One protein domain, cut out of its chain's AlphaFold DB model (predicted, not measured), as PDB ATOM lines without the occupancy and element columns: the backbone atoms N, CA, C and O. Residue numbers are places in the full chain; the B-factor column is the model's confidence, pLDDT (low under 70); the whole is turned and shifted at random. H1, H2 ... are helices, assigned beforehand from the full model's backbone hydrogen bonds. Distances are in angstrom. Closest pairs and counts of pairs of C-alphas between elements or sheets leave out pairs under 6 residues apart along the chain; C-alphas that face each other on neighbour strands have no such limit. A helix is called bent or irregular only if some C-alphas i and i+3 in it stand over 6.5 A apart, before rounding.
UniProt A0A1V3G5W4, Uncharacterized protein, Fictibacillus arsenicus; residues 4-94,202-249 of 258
ATOM      1  N   LEU A   4      48.353 -26.095 -19.621       92.00
ATOM      2  CA  LEU A   4      48.673 -26.540 -20.975       92.00
ATOM      3  C   LEU A   4      47.489 -26.374 -21.944       92.00
ATOM      4  O   LEU A   4      47.678 -26.004 -23.098       92.00
ATOM      5  N   THR A   5      46.258 -26.590 -21.472       93.81
ATOM      6  CA  THR A   5      45.045 -26.346 -22.270       93.81
ATOM      7  C   THR A   5      44.912 -24.866 -22.619       93.81
ATOM      8  O   THR A   5      44.687 -24.537 -23.777       93.81
ATOM      9  N   GLU A   6      45.138 -23.983 -21.646       93.94
ATOM     10  CA  GLU A   6      45.114 -22.530 -21.855       93.94
ATOM     11  C   GLU A   6      46.165 -22.085 -22.893       93.94
ATOM     12  O   GLU A   6      45.886 -21.250 -23.748       93.94
ATOM     13  N   LEU A   7      47.364 -22.683 -22.885       94.25
ATOM     14  CA  LEU A   7      48.381 -22.421 -23.910       94.25
ATOM     15  C   LEU A   7      47.929 -22.810 -25.318       94.25
ATOM     16  O   LEU A   7      48.145 -22.055 -26.270       94.25
ATOM     17  N   HIS A   8      47.313 -23.984 -25.458       95.12
ATOM     18  CA  HIS A   8      46.762 -24.420 -26.737       95.12
ATOM     19  C   HIS A   8      45.660 -23.484 -27.233       95.12
ATOM     20  O   HIS A   8      45.632 -23.179 -28.424       95.12
ATOM     21  N   GLU A   9      44.788 -23.019 -26.336       96.50
ATOM     22  CA  GLU A   9      43.733 -22.057 -26.658       96.50
ATOM     23  C   GLU A   9      44.329 -20.738 -27.157       96.50
ATOM     24  O   GLU A   9      43.986 -20.317 -28.256       96.50
ATOM     25  N   LEU A  10      45.310 -20.158 -26.460       97.00
ATOM     26  CA  LEU A  10      45.954 -18.898 -26.866       97.00
ATOM     27  C   LEU A  10      46.655 -18.986 -28.235       97.00
ATOM     28  O   LEU A  10      46.540 -18.088 -29.072       97.00
ATOM     29  N   VAL A  11      47.379 -20.080 -28.500       96.38
ATOM     30  CA  VAL A  11      47.980 -20.314 -29.826       96.38
ATOM     31  C   VAL A  11      46.893 -20.560 -30.879       96.38
ATOM     32  O   VAL A  11      47.037 -20.144 -32.033       96.38
ATOM     33  N   GLY A  12      45.804 -21.228 -30.497       96.56
ATOM     34  CA  GLY A  12      44.622 -21.447 -31.325       96.56
ATOM     35  C   GLY A  12      43.942 -20.141 -31.732       96.56
ATOM     36  O   GLY A  12      43.733 -19.924 -32.922       96.56
ATOM     37  N   GLU A  13      43.683 -19.244 -30.783       95.88
ATOM     38  CA  GLU A  13      43.119 -17.908 -31.006       95.88
ATOM     39  C   GLU A  13      43.937 -17.123 -32.031       95.88
ATOM     40  O   GLU A  13      43.396 -16.626 -33.016       95.88
ATOM     41  N   ALA A  14      45.263 -17.082 -31.870       95.88
ATOM     42  CA  ALA A  14      46.137 -16.399 -32.818       95.88
ATOM     43  C   ALA A  14      46.026 -16.982 -34.240       95.88
ATOM     44  O   ALA A  14      46.019 -16.249 -35.235       95.88
ATOM     45  N   ARG A  15      45.899 -18.310 -34.366       94.75
ATOM     46  CA  ARG A  15      45.679 -18.967 -35.665       94.75
ATOM     47  C   ARG A  15      44.314 -18.620 -36.255       94.75
ATOM     48  O   ARG A  15      44.249 -18.369 -37.458       94.75
ATOM     49  N   VAL A  16      43.265 -18.576 -35.433       95.25
ATOM     50  CA  VAL A  16      41.913 -18.179 -35.850       95.25
ATOM     51  C   VAL A  16      41.930 -16.748 -36.379       95.25
ATOM     52  O   VAL A  16      41.587 -16.552 -37.544       95.25
ATOM     53  N   ILE A  17      42.470 -15.793 -35.613       94.50
ATOM     54  CA  ILE A  17      42.610 -14.382 -36.018       94.50
ATOM     55  C   ILE A  17      43.293 -14.272 -37.385       94.50
ATOM     56  O   ILE A  17      42.806 -13.593 -38.289       94.50
ATOM     57  N   ARG A  18      44.411 -14.982 -37.577       92.25
ATOM     58  CA  ARG A  18      45.141 -14.977 -38.851       92.25
ATOM     59  C   ARG A  18      44.343 -15.602 -39.998       92.25
ATOM     60  O   ARG A  18      44.466 -15.152 -41.135       92.25
ATOM     61  N   SER A  19      43.562 -16.646 -39.733       91.88
ATOM     62  CA  SER A  19      42.741 -17.305 -40.755       91.88
ATOM     63  C   SER A  19      41.536 -16.460 -41.179       91.88
ATOM     64  O   SER A  19      41.210 -16.400 -42.366       91.88
ATOM     65  N   GLU A  20      40.924 -15.745 -40.235       93.00
ATOM     66  CA  GLU A  20      39.710 -14.956 -40.448       93.00
ATOM     67  C   GLU A  20      40.001 -13.535 -40.946       93.00
ATOM     68  O   GLU A  20      39.172 -12.951 -41.649       93.00
ATOM     69  N   SER A  21      41.204 -13.002 -40.686       92.94
ATOM     70  CA  SER A  21      41.628 -11.650 -41.094       92.94
ATOM     71  C   SER A  21      41.350 -11.361 -42.572       92.94
ATOM     72  O   SER A  21      40.865 -10.290 -42.939       92.94
ATOM     73  N   SER A  22      41.598 -12.347 -43.437       90.81
ATOM     74  CA  SER A  22      41.397 -12.215 -44.880       90.81
ATOM     75  C   SER A  22      39.922 -12.096 -45.262       90.81
ATOM     76  O   SER A  22      39.595 -11.382 -46.211       90.81
ATOM     77  N   GLY A  23      39.035 -12.779 -44.536       91.50
ATOM     78  CA  GLY A  23      37.587 -12.691 -44.724       91.50
ATOM     79  C   GLY A  23      37.047 -11.332 -44.287       91.50
ATOM     80  O   GLY A  23      36.328 -10.690 -45.052       91.50
ATOM     81  N   LEU A  24      37.473 -10.852 -43.117       93.69
ATOM     82  CA  LEU A  24      37.067  -9.548 -42.583       93.69
ATOM     83  C   LEU A  24      37.474  -8.397 -43.515       93.69
ATOM     84  O   LEU A  24      36.660  -7.536 -43.849       93.69
ATOM     85  N   ILE A  25      38.716  -8.411 -44.011       93.50
ATOM     86  CA  ILE A  25      39.198  -7.375 -44.935       93.50
ATOM     87  C   ILE A  25      38.490  -7.471 -46.291       93.50
ATOM     88  O   ILE A  25      38.166  -6.445 -46.888       93.50
ATOM     89  N   ARG A  26      38.197  -8.682 -46.782       92.50
ATOM     90  CA  ARG A  26      37.408  -8.848 -48.011       92.50
ATOM     91  C   ARG A  26      36.015  -8.237 -47.865       92.50
ATOM     92  O   ARG A  26      35.597  -7.516 -48.768       92.50
ATOM     93  N   GLY A  27      35.348  -8.461 -46.732       94.44
ATOM     94  CA  GLY A  27      34.059  -7.838 -46.431       94.44
ATOM     95  C   GLY A  27      34.123  -6.308 -46.492       94.44
ATOM     96  O   GLY A  27      33.269  -5.682 -47.116       94.44
ATOM     97  N   LEU A  28      35.185  -5.699 -45.948       94.94
ATOM     98  CA  LEU A  28      35.401  -4.248 -46.053       94.94
ATOM     99  C   LEU A  28      35.603  -3.765 -47.495       94.94
ATOM    100  O   LEU A  28      35.093  -2.707 -47.858       94.94
ATOM    101  N   ILE A  29      36.330  -4.519 -48.325       95.12
ATOM    102  CA  ILE A  29      36.527  -4.177 -49.744       95.12
ATOM    103  C   ILE A  29      35.197  -4.247 -50.506       95.12
ATOM    104  O   ILE A  29      34.910  -3.390 -51.342       95.12
ATOM    105  N   GLU A  30      34.367  -5.249 -50.227       96.38
ATOM    106  CA  GLU A  30      33.040  -5.384 -50.838       96.38
ATOM    107  C   GLU A  30      32.103  -4.242 -50.422       96.38
ATOM    108  O   GLU A  30      31.414  -3.663 -51.268       96.38
ATOM    109  N   GLU A  31      32.136  -3.853 -49.148       96.44
ATOM    110  CA  GLU A  31      31.405  -2.696 -48.626       96.44
ATOM    111  C   GLU A  31      31.865  -1.392 -49.308       96.44
ATOM    112  O   GLU A  31      31.038  -0.633 -49.819       96.44
ATOM    113  N   TYR A  32      33.183  -1.186 -49.420       97.19
ATOM    114  CA  TYR A  32      33.782  -0.060 -50.142       97.19
ATOM    115  C   TYR A  32      33.301   0.005 -51.598       97.19
ATOM    116  O   TYR A  32      32.847   1.056 -52.058       97.19
ATOM    117  N   ARG A  33      33.347  -1.118 -52.327       97.31
ATOM    118  CA  ARG A  33      32.878  -1.208 -53.722       97.31
ATOM    119  C   ARG A  33      31.404  -0.845 -53.849       97.31
ATOM    120  O   ARG A  33      31.027  -0.134 -54.780       97.31
ATOM    121  N   SER A  34      30.578  -1.320 -52.922       97.31
ATOM    122  CA  SER A  34      29.147  -1.021 -52.888       97.31
ATOM    123  C   SER A  34      28.889   0.481 -52.725       97.31
ATOM    124  O   SER A  34      28.183   1.076 -53.542       97.31
ATOM    125  N   GLU A  35      29.520   1.124 -51.738       96.75
ATOM    126  CA  GLU A  35      29.402   2.573 -51.509       96.75
ATOM    127  C   GLU A  35      29.922   3.394 -52.694       96.75
ATOM    128  O   GLU A  35      29.278   4.347 -53.145       96.75
ATOM    129  N   ARG A  36      31.054   2.979 -53.270       96.44
ATOM    130  CA  ARG A  36      31.628   3.596 -54.467       96.44
ATOM    131  C   ARG A  36      30.648   3.562 -55.642       96.44
ATOM    132  O   ARG A  36      30.425   4.583 -56.293       96.44
ATOM    133  N   ASN A  37      30.030   2.406 -55.887       96.44
ATOM    134  CA  ASN A  37      29.069   2.217 -56.972       96.44
ATOM    135  C   ASN A  37      27.815   3.081 -56.796       96.44
ATOM    136  O   ASN A  37      27.327   3.636 -57.781       96.44
ATOM    137  N   LYS A  38      27.319   3.250 -55.562       96.25
ATOM    138  CA  LYS A  38      26.186   4.147 -55.276       96.25
ATOM    139  C   LYS A  38      26.496   5.583 -55.700       96.25
ATOM    140  O   LYS A  38      25.700   6.186 -56.407       96.25
ATOM    141  N   VAL A  39      27.671   6.105 -55.338       95.88
ATOM    142  CA  VAL A  39      28.079   7.474 -55.702       95.88
ATOM    143  C   VAL A  39      28.330   7.622 -57.202       95.88
ATOM    144  O   VAL A  39      27.947   8.629 -57.795       95.88
ATOM    145  N   SER A  40      28.958   6.633 -57.842       92.31
ATOM    146  CA  SER A  40      29.203   6.677 -59.287       92.31
ATOM    147  C   SER A  40      27.906   6.721 -60.100       92.31
ATOM    148  O   SER A  40      27.834   7.467 -61.082       92.31
ATOM    149  N   ASN A  41      26.880   5.986 -59.666       94.88
ATOM    150  CA  ASN A  41      25.591   5.881 -60.353       94.88
ATOM    151  C   ASN A  41      24.564   6.945 -59.932       94.88
ATOM    152  O   ASN A  41      23.481   6.996 -60.505       94.88
ATOM    153  N   ASP A  42      24.895   7.801 -58.965       94.81
ATOM    154  CA  ASP A  42      24.034   8.895 -58.518       94.81
ATOM    155  C   ASP A  42      23.885   9.938 -59.643       94.81
ATOM    156  O   ASP A  42      24.860  10.583 -60.046       94.81
ATOM    157  N   ILE A  43      22.684  10.057 -60.212       93.62
ATOM    158  CA  ILE A  43      22.398  10.978 -61.323       93.62
ATOM    159  C   ILE A  43      22.281  12.434 -60.863       93.62
ATOM    160  O   ILE A  43      22.441  13.336 -61.683       93.62
ATOM    161  N   ASP A  44      22.071  12.662 -59.566       95.19
ATOM    162  CA  ASP A  44      21.860  13.990 -58.992       95.19
ATOM    163  C   ASP A  44      23.189  14.684 -58.640       95.19
ATOM    164  O   ASP A  44      23.226  15.871 -58.307       95.19
ATOM    165  N   LEU A  45      24.314  13.965 -58.731       93.31
ATOM    166  CA  LEU A  45      25.642  14.515 -58.483       93.31
ATOM    167  C   LEU A  45      26.336  14.979 -59.761       93.31
ATOM    168  O   LEU A  45      26.514  14.224 -60.719       93.31
ATOM    169  N   SER A  46      26.883  16.194 -59.702       95.75
ATOM    170  CA  SER A  46      27.876  16.652 -60.671       95.75
ATOM    171  C   SER A  46      29.150  15.803 -60.604       95.75
ATOM    172  O   SER A  46      29.461  15.197 -59.576       95.75
ATOM    173  N   ASN A  47      29.947  15.811 -61.675       95.19
ATOM    174  CA  ASN A  47      31.227  15.091 -61.719       95.19
ATOM    175  C   ASN A  47      32.171  15.488 -60.569       95.19
ATOM    176  O   ASN A  47      32.808  14.630 -59.961       95.19
ATOM    177  N   GLU A  48      32.220  16.776 -60.220       95.00
ATOM    178  CA  GLU A  48      33.008  17.275 -59.087       95.00
ATOM    179  C   GLU A  48      32.437  16.801 -57.739       95.00
ATOM    180  O   GLU A  48      33.181  16.413 -56.837       95.00
ATOM    181  N   GLY A  49      31.106  16.775 -57.602       94.50
ATOM    182  CA  GLY A  49      30.423  16.222 -56.432       94.50
ATOM    183  C   GLY A  49      30.724  14.736 -56.232       94.50
ATOM    184  O   GLY A  49      31.046  14.325 -55.114       94.50
ATOM    185  N   LYS A  50      30.699  13.947 -57.314       95.44
ATOM    186  CA  LYS A  50      31.102  12.533 -57.308       95.44
ATOM    187  C   LYS A  50      32.554  12.383 -56.879       95.44
ATOM    188  O   LYS A  50      32.819  11.634 -55.948       95.44
ATOM    189  N   ALA A  51      33.478  13.131 -57.485       95.50
ATOM    190  CA  ALA A  51      34.899  13.066 -57.143       95.50
ATOM    191  C   ALA A  51      35.156  13.340 -55.649       95.50
ATOM    192  O   ALA A  51      35.847  12.560 -54.993       95.50
ATOM    193  N   ARG A  52      34.532  14.383 -55.079       94.25
ATOM    194  CA  ARG A  52      34.638  14.690 -53.640       94.25
ATOM    195  C   ARG A  52      34.085  13.574 -52.754       94.25
ATOM    196  O   ARG A  52      34.748  13.173 -51.801       94.25
ATOM    197  N   LYS A  53      32.888  13.055 -53.060       95.31
ATOM    198  CA  LYS A  53      32.291  11.953 -52.285       95.31
ATOM    199  C   LYS A  53      33.127  10.674 -52.378       95.31
ATOM    200  O   LYS A  53      33.335  10.018 -51.365       95.31
ATOM    201  N   LEU A  54      33.641  10.343 -53.562       95.31
ATOM    202  CA  LEU A  54      34.501   9.179 -53.775       95.31
ATOM    203  C   LEU A  54      35.815   9.280 -52.990       95.31
ATOM    204  O   LEU A  54      36.214   8.300 -52.367       95.31
ATOM    205  N   SER A  55      36.446  10.459 -52.960       94.19
ATOM    206  CA  SER A  55      37.630  10.703 -52.122       94.19
ATOM    207  C   SER A  55      37.318  10.481 -50.644       94.19
ATOM    208  O   SER A  55      38.043   9.772 -49.959       94.19
ATOM    209  N   ARG A  56      36.189  11.010 -50.162       94.69
ATOM    210  CA  ARG A  56      35.768  10.851 -48.766       94.69
ATOM    211  C   ARG A  56      35.477   9.391 -48.395       94.69
ATOM    212  O   ARG A  56      35.828   8.958 -47.303       94.69
ATOM    213  N   ILE A  57      34.883   8.617 -49.308       95.69
ATOM    214  CA  ILE A  57      34.705   7.164 -49.144       95.69
ATOM    215  C   ILE A  57      36.072   6.469 -49.071       95.69
ATOM    216  O   ILE A  57      36.287   5.650 -48.184       95.69
ATOM    217  N   SER A  58      37.008   6.807 -49.959       95.56
ATOM    218  CA  SER A  58      38.377   6.270 -49.931       95.56
ATOM    219  C   SER A  58      39.060   6.521 -48.583       95.56
ATOM    220  O   SER A  58      39.525   5.572 -47.956       95.56
ATOM    221  N   ASP A  59      39.017   7.761 -48.090       95.69
ATOM    222  CA  ASP A  59      39.588   8.154 -46.799       95.69
ATOM    223  C   ASP A  59      38.956   7.385 -45.628       95.69
ATOM    224  O   ASP A  59      39.658   6.853 -44.765       95.69
ATOM    225  N   LYS A  60      37.623   7.263 -45.624       95.81
ATOM    226  CA  LYS A  60      36.877   6.502 -44.615       95.81
ATOM    227  C   LYS A  60      37.326   5.043 -44.555       95.81
ATOM    228  O   LYS A  60      37.617   4.534 -43.473       95.81
ATOM    229  N   TYR A  61      37.343   4.355 -45.697       96.62
ATOM    230  CA  TYR A  61      37.683   2.933 -45.741       96.62
ATOM    231  C   TYR A  61      39.182   2.688 -45.559       96.62
ATOM    232  O   TYR A  61      39.539   1.629 -45.047       96.62
ATOM    233  N   GLU A  62      40.052   3.649 -45.884       96.38
ATOM    234  CA  GLU A  62      41.476   3.589 -45.540       96.38
ATOM    235  C   GLU A  62      41.648   3.498 -44.020       96.38
ATOM    236  O   GLU A  62      42.242   2.537 -43.527       96.38
ATOM    237  N   VAL A  63      41.063   4.446 -43.279       96.31
ATOM    238  CA  VAL A  63      41.128   4.466 -41.810       96.31
ATOM    239  C   VAL A  63      40.448   3.231 -41.217       96.31
ATOM    240  O   VAL A  63      41.039   2.555 -40.377       96.31
ATOM    241  N   LYS A  64      39.244   2.877 -41.689       95.44
ATOM    242  CA  LYS A  64      38.486   1.710 -41.201       95.44
ATOM    243  C   LYS A  64      39.273   0.404 -41.365       95.44
ATOM    244  O   LYS A  64      39.325  -0.399 -40.437       95.44
ATOM    245  N   SER A  65      39.918   0.208 -42.515       94.75
ATOM    246  CA  SER A  65      40.708  -1.000 -42.793       94.75
ATOM    247  C   SER A  65      41.958  -1.071 -41.925       94.75
ATOM    248  O   SER A  65      42.259  -2.122 -41.365       94.75
ATOM    249  N   LEU A  66      42.674   0.046 -41.773       95.44
ATOM    250  CA  LEU A  66      43.885   0.088 -40.955       95.44
ATOM    251  C   LEU A  66      43.571  -0.053 -39.461       95.44
ATOM    252  O   LEU A  66      44.338  -0.701 -38.758       95.44
ATOM    253  N   ARG A  67      42.423   0.447 -38.984       95.06
ATOM    254  CA  ARG A  67      41.940   0.223 -37.609       95.06
ATOM    255  C   ARG A  67      41.584  -1.234 -37.351       95.06
ATOM    256  O   ARG A  67      41.969  -1.778 -36.322       95.06
ATOM    257  N   LEU A  68      40.884  -1.874 -38.291       94.25
ATOM    258  CA  LEU A  68      40.590  -3.303 -38.197       94.25
ATOM    259  C   LEU A  68      41.890  -4.104 -38.063       94.25
ATOM    260  O   LEU A  68      42.028  -4.921 -37.159       94.25
ATOM    261  N   VAL A  69      42.858  -3.844 -38.943       94.56
ATOM    262  CA  VAL A  69      44.127  -4.578 -38.945       94.56
ATOM    263  C   VAL A  69      44.971  -4.269 -37.710       94.56
ATOM    264  O   VAL A  69      45.602  -5.175 -37.172       94.56
ATOM    265  N   GLU A  70      44.940  -3.036 -37.204       94.81
ATOM    266  CA  GLU A  70      45.559  -2.670 -35.928       94.81
ATOM    267  C   GLU A  70      44.976  -3.496 -34.770       94.81
ATOM    268  O   GLU A  70      45.732  -4.049 -33.971       94.81
ATOM    269  N   GLY A  71      43.646  -3.627 -34.705       94.00
ATOM    270  CA  GLY A  71      42.956  -4.456 -33.713       94.00
ATOM    271  C   GLY A  71      43.357  -5.928 -33.808       94.00
ATOM    272  O   GLY A  71      43.823  -6.501 -32.823       94.00
ATOM    273  N   LEU A  72      43.290  -6.504 -35.014       94.50
ATOM    274  CA  LEU A  72      43.693  -7.892 -35.263       94.50
ATOM    275  C   LEU A  72      45.163  -8.132 -34.890       94.50
ATOM    276  O   LEU A  72      45.478  -9.140 -34.265       94.50
ATOM    277  N   ASN A  73      46.070  -7.206 -35.224       93.44
ATOM    278  CA  ASN A  73      47.485  -7.289 -34.850       93.44
ATOM    279  C   ASN A  73      47.684  -7.252 -33.332       93.44
ATOM    280  O   ASN A  73      48.499  -8.013 -32.808       93.44
ATOM    281  N   LYS A  74      46.961  -6.374 -32.627       94.06
ATOM    282  CA  LYS A  74      47.035  -6.251 -31.166       94.06
ATOM    283  C   LYS A  74      46.561  -7.526 -30.479       94.06
ATOM    284  O   LYS A  74      47.273  -8.035 -29.620       94.06
ATOM    285  N   GLU A  75      45.408  -8.059 -30.871       94.94
ATOM    286  CA  GLU A  75      44.868  -9.300 -30.302       94.94
ATOM    287  C   GLU A  75      45.756 -10.502 -30.627       94.94
ATOM    288  O   GLU A  75      46.153 -11.232 -29.722       94.94
ATOM    289  N   TYR A  76      46.176 -10.637 -31.887       95.94
ATOM    290  CA  TYR A  76      47.093 -11.685 -32.331       95.94
ATOM    291  C   TYR A  76      48.396 -11.701 -31.524       95.94
ATOM    292  O   TYR A  76      48.792 -12.738 -30.990       95.94
ATOM    293  N   ARG A  77      49.068 -10.546 -31.411       95.56
ATOM    294  CA  ARG A  77      50.317 -10.431 -30.648       95.56
ATOM    295  C   ARG A  77      50.085 -10.676 -29.166       95.56
ATOM    296  O   ARG A  77      50.859 -11.412 -28.569       95.56
ATOM    297  N   LYS A  78      49.006 -10.134 -28.593       96.31
ATOM    298  CA  LYS A  78      48.661 -10.337 -27.184       96.31
ATOM    299  C   LYS A  78      48.477 -11.819 -26.855       96.31
ATOM    300  O   LYS A  78      49.064 -12.275 -25.873       96.31
ATOM    301  N   SER A  79      47.714 -12.576 -27.649       96.31
ATOM    302  CA  SER A  79      47.516 -14.013 -27.403       96.31
ATOM    303  C   SER A  79      48.840 -14.777 -27.504       96.31
ATOM    304  O   SER A  79      49.142 -15.593 -26.634       96.31
ATOM    305  N   LEU A  80      49.691 -14.462 -28.487       97.50
ATOM    306  CA  LEU A  80      50.991 -15.123 -28.648       97.50
ATOM    307  C   LEU A  80      52.025 -14.751 -27.577       97.50
ATOM    308  O   LEU A  80      52.750 -15.628 -27.113       97.50
ATOM    309  N   GLU A  81      52.112 -13.485 -27.171       97.44
ATOM    310  CA  GLU A  81      52.991 -13.053 -26.077       97.44
ATOM    311  C   GLU A  81      52.558 -13.688 -24.756       97.44
ATOM    312  O   GLU A  81      53.394 -14.218 -24.026       97.44
ATOM    313  N   THR A  82      51.248 -13.725 -24.497       96.56
ATOM    314  CA  THR A  82      50.686 -14.399 -23.319       96.56
ATOM    315  C   THR A  82      50.990 -15.896 -23.349       96.56
ATOM    316  O   THR A  82      51.415 -16.453 -22.336       96.56
ATOM    317  N   ALA A  83      50.836 -16.549 -24.509       97.06
ATOM    318  CA  ALA A  83      51.202 -17.951 -24.684       97.06
ATOM    319  C   ALA A  83      52.698 -18.177 -24.428       97.06
ATOM    320  O   ALA A  83      53.068 -19.109 -23.721       97.06
ATOM    321  N   ARG A  84      53.567 -17.302 -24.945       96.56
ATOM    322  CA  ARG A  84      55.017 -17.404 -24.748       96.56
ATOM    323  C   ARG A  84      55.388 -17.319 -23.268       96.56
ATOM    324  O   ARG A  84      56.098 -18.192 -22.779       96.56
ATOM    325  N   THR A  85      54.873 -16.322 -22.550       95.75
ATOM    326  CA  THR A  85      55.145 -16.150 -21.114       95.75
ATOM    327  C   THR A  85      54.632 -17.333 -20.294       95.75
ATOM    328  O   THR A  85      55.365 -17.877 -19.473       95.75
ATOM    329  N   LYS A  86      53.409 -17.809 -20.551       95.19
ATOM    330  CA  LYS A  86      52.868 -18.991 -19.856       95.19
ATOM    331  C   LYS A  86      53.646 -20.272 -20.175       95.19
ATOM    332  O   LYS A  86      53.767 -21.149 -19.321       95.19
ATOM    333  N   ALA A  87      54.172 -20.397 -21.392       95.88
ATOM    334  CA  ALA A  87      54.997 -21.533 -21.775       95.88
ATOM    335  C   ALA A  87      56.344 -21.496 -21.043       95.88
ATOM    336  O   ALA A  87      56.757 -22.521 -20.508       95.88
ATOM    337  N   GLU A  88      56.973 -20.322 -20.927       94.56
ATOM    338  CA  GLU A  88      58.188 -20.122 -20.125       94.56
ATOM    339  C   GLU A  88      57.970 -20.534 -18.665       94.56
ATOM    340  O   GLU A  88      58.778 -21.283 -18.120       94.56
ATOM    341  N   GLU A  89      56.847 -20.134 -18.058       94.06
ATOM    342  CA  GLU A  89      56.479 -20.531 -16.693       94.06
ATOM    343  C   GLU A  89      56.337 -22.052 -16.527       94.06
ATOM    344  O   GLU A  89      56.776 -22.606 -15.521       94.06
ATOM    345  N   LEU A  90      55.739 -22.748 -17.504       93.62
ATOM    346  CA  LEU A  90      55.639 -24.210 -17.473       93.62
ATOM    347  C   LEU A  90      56.992 -24.888 -17.686       93.62
ATOM    348  O   LEU A  90      57.279 -25.884 -17.028       93.62
ATOM    349  N   MET A  91      57.832 -24.349 -18.570       92.12
ATOM    350  CA  MET A  91      59.161 -24.888 -18.866       92.12
ATOM    351  C   MET A  91      60.114 -24.822 -17.670       92.12
ATOM    352  O   MET A  91      61.037 -25.632 -17.605       92.12
ATOM    353  N   ILE A  92      59.912 -23.879 -16.745       89.38
ATOM    354  CA  ILE A  92      60.703 -23.747 -15.510       89.38
ATOM    355  C   ILE A  92      59.981 -24.287 -14.269       89.38
ATOM    356  O   ILE A  92      60.460 -24.089 -13.154       89.38
ATOM    357  N   GLY A  93      58.825 -24.930 -14.449       87.62
ATOM    358  CA  GLY A  93      58.038 -25.482 -13.353       87.62
ATOM    359  C   GLY A  93      58.767 -26.587 -12.585       87.62
ATOM    360  O   GLY A  93      59.699 -27.219 -13.090       87.62
ATOM    361  N   ASP A  94      58.309 -26.837 -11.358       86.94
ATOM    362  CA  ASP A  94      58.879 -27.869 -10.495       86.94
ATOM    363  C   ASP A  94      58.693 -29.272 -11.087       86.94
ATOM    364  O   ASP A  94      57.616 -29.641 -11.568       86.94
ATOM    365  N   LEU A 202      55.312 -17.624 -34.818       93.94
ATOM    366  CA  LEU A 202      54.109 -16.900 -35.223       93.94
ATOM    367  C   LEU A 202      54.198 -15.390 -34.957       93.94
ATOM    368  O   LEU A 202      53.699 -14.619 -35.784       93.94
ATOM    369  N   LEU A 203      54.861 -14.948 -33.883       92.44
ATOM    370  CA  LEU A 203      55.062 -13.522 -33.576       92.44
ATOM    371  C   LEU A 203      55.827 -12.779 -34.677       92.44
ATOM    372  O   LEU A 203      55.564 -11.604 -34.926       92.44
ATOM    373  N   GLY A 204      56.742 -13.467 -35.367       85.88
ATOM    374  CA  GLY A 204      57.473 -12.918 -36.511       85.88
ATOM    375  C   GLY A 204      56.670 -12.865 -37.816       85.88
ATOM    376  O   GLY A 204      57.168 -12.352 -38.817       85.88
ATOM    377  N   SER A 205      55.450 -13.408 -37.843       88.44
ATOM    378  CA  SER A 205      54.634 -13.499 -39.054       88.44
ATOM    379  C   SER A 205      53.567 -12.404 -39.139       88.44
ATOM    380  O   SER A 205      53.117 -11.855 -38.135       88.44
ATOM    381  N   LYS A 206      53.159 -12.084 -40.370       88.88
ATOM    382  CA  LYS A 206      52.111 -11.097 -40.652       88.88
ATOM    383  C   LYS A 206      50.720 -11.700 -40.445       88.88
ATOM    384  O   LYS A 206      50.465 -12.832 -40.870       88.88
ATOM    385  N   VAL A 207      49.812 -10.915 -39.865       89.62
ATOM    386  CA  VAL A 207      48.401 -11.296 -39.664       89.62
ATOM    387  C   VAL A 207      47.619 -11.294 -40.976       89.62
ATOM    388  O   VAL A 207      46.737 -12.130 -41.175       89.62
ATOM    389  N   VAL A 208      47.957 -10.381 -41.888       88.50
ATOM    390  CA  VAL A 208      47.304 -10.239 -43.193       88.50
ATOM    391  C   VAL A 208      48.144 -10.909 -44.282       88.50
ATOM    392  O   VAL A 208      49.359 -10.734 -44.349       88.50
ATOM    393  N   GLY A 209      47.497 -11.693 -45.147       85.44
ATOM    394  CA  GLY A 209      48.154 -12.344 -46.282       85.44
ATOM    395  C   GLY A 209      48.430 -11.395 -47.457       85.44
ATOM    396  O   GLY A 209      47.692 -10.441 -47.697       85.44
ATOM    397  N   GLU A 210      49.450 -11.705 -48.263       85.69
ATOM    398  CA  GLU A 210      49.884 -10.865 -49.397       85.69
ATOM    399  C   GLU A 210      48.790 -10.648 -50.466       85.69
ATOM    400  O   GLU A 210      48.692  -9.571 -51.049       85.69
ATOM    401  N   ILE A 211      47.904 -11.628 -50.687       85.44
ATOM    402  CA  ILE A 211      46.766 -11.482 -51.620       85.44
ATOM    403  C   ILE A 211      45.847 -10.337 -51.179       85.44
ATOM    404  O   ILE A 211      45.405  -9.526 -51.994       85.44
ATOM    405  N   VAL A 212      45.572 -10.253 -49.877       86.12
ATOM    406  CA  VAL A 212      44.715  -9.213 -49.303       86.12
ATOM    407  C   VAL A 212      45.406  -7.857 -49.380       86.12
ATOM    408  O   VAL A 212      44.772  -6.872 -49.752       86.12
ATOM    409  N   LYS A 213      46.720  -7.815 -49.135       87.62
ATOM    410  CA  LYS A 213      47.541  -6.608 -49.295       87.62
ATOM    411  C   LYS A 213      47.481  -6.028 -50.713       87.62
ATOM    412  O   LYS A 213      47.447  -4.807 -50.871       87.62
ATOM    413  N   GLY A 214      47.425  -6.882 -51.735       89.06
ATOM    414  CA  GLY A 214      47.204  -6.456 -53.119       89.06
ATOM    415  C   GLY A 214      45.792  -5.907 -53.357       89.06
ATOM    416  O   GLY A 214      45.626  -4.904 -54.044       89.06
ATOM    417  N   ALA A 215      44.775  -6.522 -52.751       90.00
ATOM    418  CA  ALA A 215      43.380  -6.124 -52.936       90.00
ATOM    419  C   ALA A 215      43.047  -4.763 -52.294       90.00
ATOM    420  O   ALA A 215      42.300  -3.977 -52.871       90.00
ATOM    421  N   VAL A 216      43.638  -4.442 -51.138       94.00
ATOM    422  CA  VAL A 216      43.376  -3.170 -50.435       94.00
ATOM    423  C   VAL A 216      43.946  -1.931 -51.138       94.00
ATOM    424  O   VAL A 216      43.587  -0.817 -50.767       94.00
ATOM    425  N   VAL A 217      44.771  -2.095 -52.181       95.19
ATOM    426  CA  VAL A 217      45.202  -0.981 -53.053       95.19
ATOM    427  C   VAL A 217      43.998  -0.273 -53.681       95.19
ATOM    428  O   VAL A 217      44.061   0.925 -53.946       95.19
ATOM    429  N   GLU A 218      42.896  -0.998 -53.897       94.12
ATOM    430  CA  GLU A 218      41.653  -0.431 -54.416       94.12
ATOM    431  C   GLU A 218      41.061   0.638 -53.485       94.12
ATOM    432  O   GLU A 218      40.493   1.615 -53.968       94.12
ATOM    433  N   ILE A 219      41.220   0.465 -52.168       94.44
ATOM    434  CA  ILE A 219      40.777   1.438 -51.166       94.44
ATOM    435  C   ILE A 219      41.708   2.644 -51.195       94.44
ATOM    436  O   ILE A 219      41.240   3.766 -51.390       94.44
ATOM    437  N   SER A 220      43.011   2.410 -51.008       94.88
ATOM    438  CA  SER A 220      44.057   3.411 -51.205       94.88
ATOM    439  C   SER A 220      45.455   2.785 -51.253       94.88
ATOM    440  O   SER A 220      45.710   1.690 -50.740       94.88
ATOM    441  N   GLN A 221      46.415   3.523 -51.820       93.75
ATOM    442  CA  GLN A 221      47.831   3.131 -51.793       93.75
ATOM    443  C   GLN A 221      48.383   3.063 -50.362       93.75
ATOM    444  O   GLN A 221      49.193   2.188 -50.054       93.75
ATOM    445  N   ASN A 222      47.926   3.956 -49.477       93.75
ATOM    446  CA  ASN A 222      48.348   3.968 -48.079       93.75
ATOM    447  C   ASN A 222      47.859   2.721 -47.344       93.75
ATOM    448  O   ASN A 222      48.633   2.149 -46.582       93.75
ATOM    449  N   THR A 223      46.631   2.251 -47.602       93.56
ATOM    450  CA  THR A 223      46.131   1.021 -46.976       93.56
ATOM    451  C   THR A 223      47.060  -0.149 -47.273       93.56
ATOM    452  O   THR A 223      47.514  -0.806 -46.347       93.56
ATOM    453  N   SER A 224      47.436  -0.365 -48.535       93.19
ATOM    454  CA  SER A 224      48.376  -1.438 -48.897       93.19
ATOM    455  C   SER A 224      49.777  -1.237 -48.308       93.19
ATOM    456  O   SER A 224      50.391  -2.192 -47.830       93.19
ATOM    457  N   ARG A 225      50.280   0.004 -48.295       93.50
ATOM    458  CA  ARG A 225      51.606   0.337 -47.753       93.50
ATOM    459  C   ARG A 225      51.714   0.058 -46.253       93.50
ATOM    460  O   ARG A 225      52.728  -0.483 -45.823       93.50
ATOM    461  N   TYR A 226      50.691   0.422 -45.484       94.69
ATOM    462  CA  TYR A 226      50.733   0.409 -44.021       94.69
ATOM    463  C   TYR A 226      49.966  -0.746 -43.367       94.69
ATOM    464  O   TYR A 226      49.955  -0.834 -42.145       94.69
ATOM    465  N   ILE A 227      49.367  -1.666 -44.131       92.38
ATOM    466  CA  ILE A 227      48.614  -2.795 -43.552       92.38
ATOM    467  C   ILE A 227      49.464  -3.677 -42.621       92.38
ATOM    468  O   ILE A 227      48.954  -4.225 -41.652       92.38
ATOM    469  N   ASP A 228      50.772  -3.769 -42.875       90.31
ATOM    470  CA  ASP A 228      51.715  -4.515 -42.030       90.31
ATOM    471  C   ASP A 228      52.336  -3.649 -40.912       90.31
ATOM    472  O   ASP A 228      53.008  -4.181 -40.030       90.31
ATOM    473  N   ASN A 229      52.148  -2.325 -40.956       91.44
ATOM    474  CA  ASN A 229      52.712  -1.363 -40.006       91.44
ATOM    475  C   ASN A 229      51.703  -0.248 -39.681       91.44
ATOM    476  O   ASN A 229      51.891   0.926 -40.013       91.44
ATOM    477  N   THR A 230      50.594  -0.642 -39.058       93.69
ATOM    478  CA  THR A 230      49.490   0.266 -38.720       93.69
ATOM    479  C   THR A 230      49.913   1.349 -37.726       93.69
ATOM    480  O   THR A 230      49.447   2.481 -37.824       93.69
ATOM    481  N   ASP A 231      50.844   1.040 -36.820       92.62
ATOM    482  CA  ASP A 231      51.339   1.979 -35.804       92.62
ATOM    483  C   ASP A 231      52.068   3.174 -36.441       92.62
ATOM    484  O   ASP A 231      51.844   4.324 -36.053       92.62
ATOM    485  N   GLU A 232      52.888   2.929 -37.472       94.19
ATOM    486  CA  GLU A 232      53.542   3.993 -38.246       94.19
ATOM    487  C   GLU A 232      52.510   4.879 -38.950       94.19
ATOM    488  O   GLU A 232      52.645   6.107 -38.940       94.19
ATOM    489  N   TYR A 233      51.451   4.288 -39.512       95.75
ATOM    490  CA  TYR A 233      50.394   5.052 -40.169       95.75
ATOM    491  C   TYR A 233      49.672   5.983 -39.203       95.75
ATOM    492  O   TYR A 233      49.566   7.177 -39.487       95.75
ATOM    493  N   PHE A 234      49.202   5.456 -38.069       95.12
ATOM    494  CA  PHE A 234      48.438   6.238 -37.098       95.12
ATOM    495  C   PHE A 234      49.293   7.301 -36.412       95.12
ATOM    496  O   PHE A 234      48.797   8.392 -36.146       95.12
ATOM    497  N   SER A 235      50.584   7.032 -36.210       94.19
ATOM    498  CA  SER A 235      51.526   8.032 -35.700       94.19
ATOM    499  C   SER A 235      51.786   9.143 -36.723       94.19
ATOM    500  O   SER A 235      51.732  10.323 -36.385       94.19
ATOM    501  N   SER A 236      52.024   8.788 -37.990       94.56
ATOM    502  CA  SER A 236      52.390   9.754 -39.041       94.56
ATOM    503  C   SER A 236      51.202  10.546 -39.600       94.56
ATOM    504  O   SER A 236      51.401  11.590 -40.214       94.56
ATOM    505  N   ASN A 237      49.970  10.055 -39.428       93.75
ATOM    506  CA  ASN A 237      48.751  10.651 -39.991       93.75
ATOM    507  C   ASN A 237      47.733  11.050 -38.911       93.75
ATOM    508  O   ASN A 237      46.555  11.205 -39.229       93.75
ATOM    509  N   ALA A 238      48.162  11.212 -37.654       93.62
ATOM    510  CA  ALA A 238      47.279  11.391 -36.499       93.62
ATOM    511  C   ALA A 238      46.192  12.464 -36.710       93.62
ATOM    512  O   ALA A 238      45.010  12.186 -36.518       93.62
ATOM    513  N   GLU A 239      46.567  13.657 -37.186       93.56
ATOM    514  CA  GLU A 239      45.624  14.762 -37.431       93.56
ATOM    515  C   GLU A 239      44.603  14.436 -38.535       93.56
ATOM    516  O   GLU A 239      43.405  14.674 -38.375       93.56
ATOM    517  N   ARG A 240      45.057  13.845 -39.651       93.56
ATOM    518  CA  ARG A 240      44.182  13.442 -40.768       93.56
ATOM    519  C   ARG A 240      43.217  12.345 -40.333       93.56
ATOM    520  O   ARG A 240      42.031  12.424 -40.645       93.56
ATOM    521  N   VAL A 241      43.714  11.343 -39.609       93.25
ATOM    522  CA  VAL A 241      42.896  10.251 -39.071       93.25
ATOM    523  C   VAL A 241      41.827  10.809 -38.139       93.25
ATOM    524  O   VAL A 241      40.655  10.509 -38.337       93.25
ATOM    525  N   GLN A 242      42.194  11.689 -37.204       91.94
ATOM    526  CA  GLN A 242      41.243  12.305 -36.280       91.94
ATOM    527  C   GLN A 242      40.156  13.102 -37.019       91.94
ATOM    528  O   GLN A 242      38.975  12.994 -36.691       91.94
ATOM    529  N   ALA A 243      40.529  13.867 -38.050       92.06
ATOM    530  CA  ALA A 243      39.573  14.609 -38.869       92.06
ATOM    531  C   ALA A 243      38.589  13.680 -39.607       92.06
ATOM    532  O   ALA A 243      37.388  13.956 -39.635       92.06
ATOM    533  N   ILE A 244      39.077  12.570 -40.170       91.88
ATOM    534  CA  ILE A 244      38.242  11.561 -40.840       91.88
ATOM    535  C   ILE A 244      37.320  10.868 -39.829       91.88
ATOM    536  O   ILE A 244      36.124  10.743 -40.079       91.88
ATOM    537  N   GLU A 245      37.847  10.452 -38.676       89.88
ATOM    538  CA  GLU A 245      37.080   9.764 -37.633       89.88
ATOM    539  C   GLU A 245      35.943  10.638 -37.085       89.88
ATOM    540  O   GLU A 245      34.824  10.146 -36.915       89.88
ATOM    541  N   LEU A 246      36.196  11.938 -36.885       89.44
ATOM    542  CA  LEU A 246      35.184  12.926 -36.500       89.44
ATOM    543  C   LEU A 246      34.136  13.142 -37.600       89.44
ATOM    544  O   LEU A 246      32.941  13.167 -37.314       89.44
ATOM    545  N   ALA A 247      34.566  13.289 -38.856       87.69
ATOM    546  CA  ALA A 247      33.667  13.550 -39.978       87.69
ATOM    547  C   ALA A 247      32.758  12.355 -40.316       87.69
ATOM    548  O   ALA A 247      31.642  12.551 -40.801       87.69
ATOM    549  N   GLU A 248      33.235  11.132 -40.082       86.31
ATOM    550  CA  GLU A 248      32.548   9.884 -40.428       86.31
ATOM    551  C   GLU A 248      31.877   9.186 -39.240       86.31
ATOM    552  O   GLU A 248      31.217   8.163 -39.437       86.31
ATOM    553  N   GLY A 249      32.034   9.711 -38.021       80.94
ATOM    554  CA  GLY A 249      31.489   9.099 -36.810       80.94
ATOM    555  C   GLY A 249      32.093   7.723 -36.512       80.94
ATOM    556  O   GLY A 249      31.398   6.841 -36.015       80.94
TER     557      GLY A 249
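What this domain is: This is residues 4 to 94 and 202 to 249 of the 258 residues of an uncharacterized protein of Fictibacillus arsenicus (UniProt A0A1V3G5W4). Picture a long helical hairpin, H1 and H2 side by side, with a cluster of four short helices packed part of the way along it. H3 and H4 fold back on each other as a small hairpin beside the long one, while H5 meets H2 near its first residue, Thr 230, at a steep tilt of 57 degrees and leads away from it, and H6 crosses H2 at a steep tilt of 65 degrees. The 139 printed residues include six named helices, H1 to H6 in chain order, and no named strand; the class is all helix. The whole is loose, with a radius of gyration of the C-alphas of 18.8 A, and is a rod spanning 74 by 28 by 24 A.

Where its parts are: Find C-alpha 4 at (48.673, -26.540, -20.975), where H1, residues 4 to 41, begins. By its hydrogen bonds it was assigned as one helix, but it is bent: C-alphas 19 and 22 are 6.7 A apart. Its arms are H1a, residues 4 to 19, 22.6 A long, and H1b, residues 22 to 41, 28.6 A long, at a shallow tilt of 28 degrees. From C-alpha 47 at (31.227, 15.091, -61.719), H2 runs 64.9 A to residue 91. Past the cut come H3, residues 210 to 218, H4, residues 221 to 226, H5, residues 230 to 236, and H6, residues 238 to 248, 15.3 A long, ending at C-alpha 248 at (32.548, 9.884, -40.428). H3 is neither bent nor irregular, but only just: C-alphas 215 and 218 are 6.1 A apart.

How they stand to each other: Begin at the hub, H2, which touches four other helices. With residues 72 to 87 it touches H1a, opposite ways at a shallow tilt of 20 degrees; the closest C-alphas, of Ala 14 and Tyr 76, are 4.8 A apart. With residues 50 to 68 it touches H1b at 8 degrees, a helical hairpin, closest at the C-alphas of Val 39 and Lys 50, 6.1 A. Look next at residues 62 to 66, which touch H4, closest at the C-alphas of Glu 62 and Thr 223, 5.5 A. H5 touches H2 at a steep tilt of 57 degrees, closest at the C-alphas of Glu 70 and Thr 230, 5.6 A. H6 touches it at a steep 65 degrees, closest at the C-alphas of Lys 60 and Ile 244, 6.5 A. H3 and H4 form a helical hairpin, closest at the C-alphas of Val 217 and Ser 224, 5.2 A. H3 also touches H1b, closest at the C-alphas of Ser 22 and Val 212, 6.3 A. H1a and H6 are apart. Every O i to N i+4 pair is within hydrogen-bond range in H1a, H1b, H2, H4, H5 and H6; in H3, 3 of 5 are.

The domain as a whole: The two C-alphas farthest apart, those of Asp 44 and Asp 94, are 74.0 A apart. Residues 95 to 201 are not printed, and C-alphas 94 and 202 stand 27.5 A apart across the cut. Of the links that are printed whole, each is tight. No printed residue is under 70 in pLDDT; the mean of the printed part is 93.6.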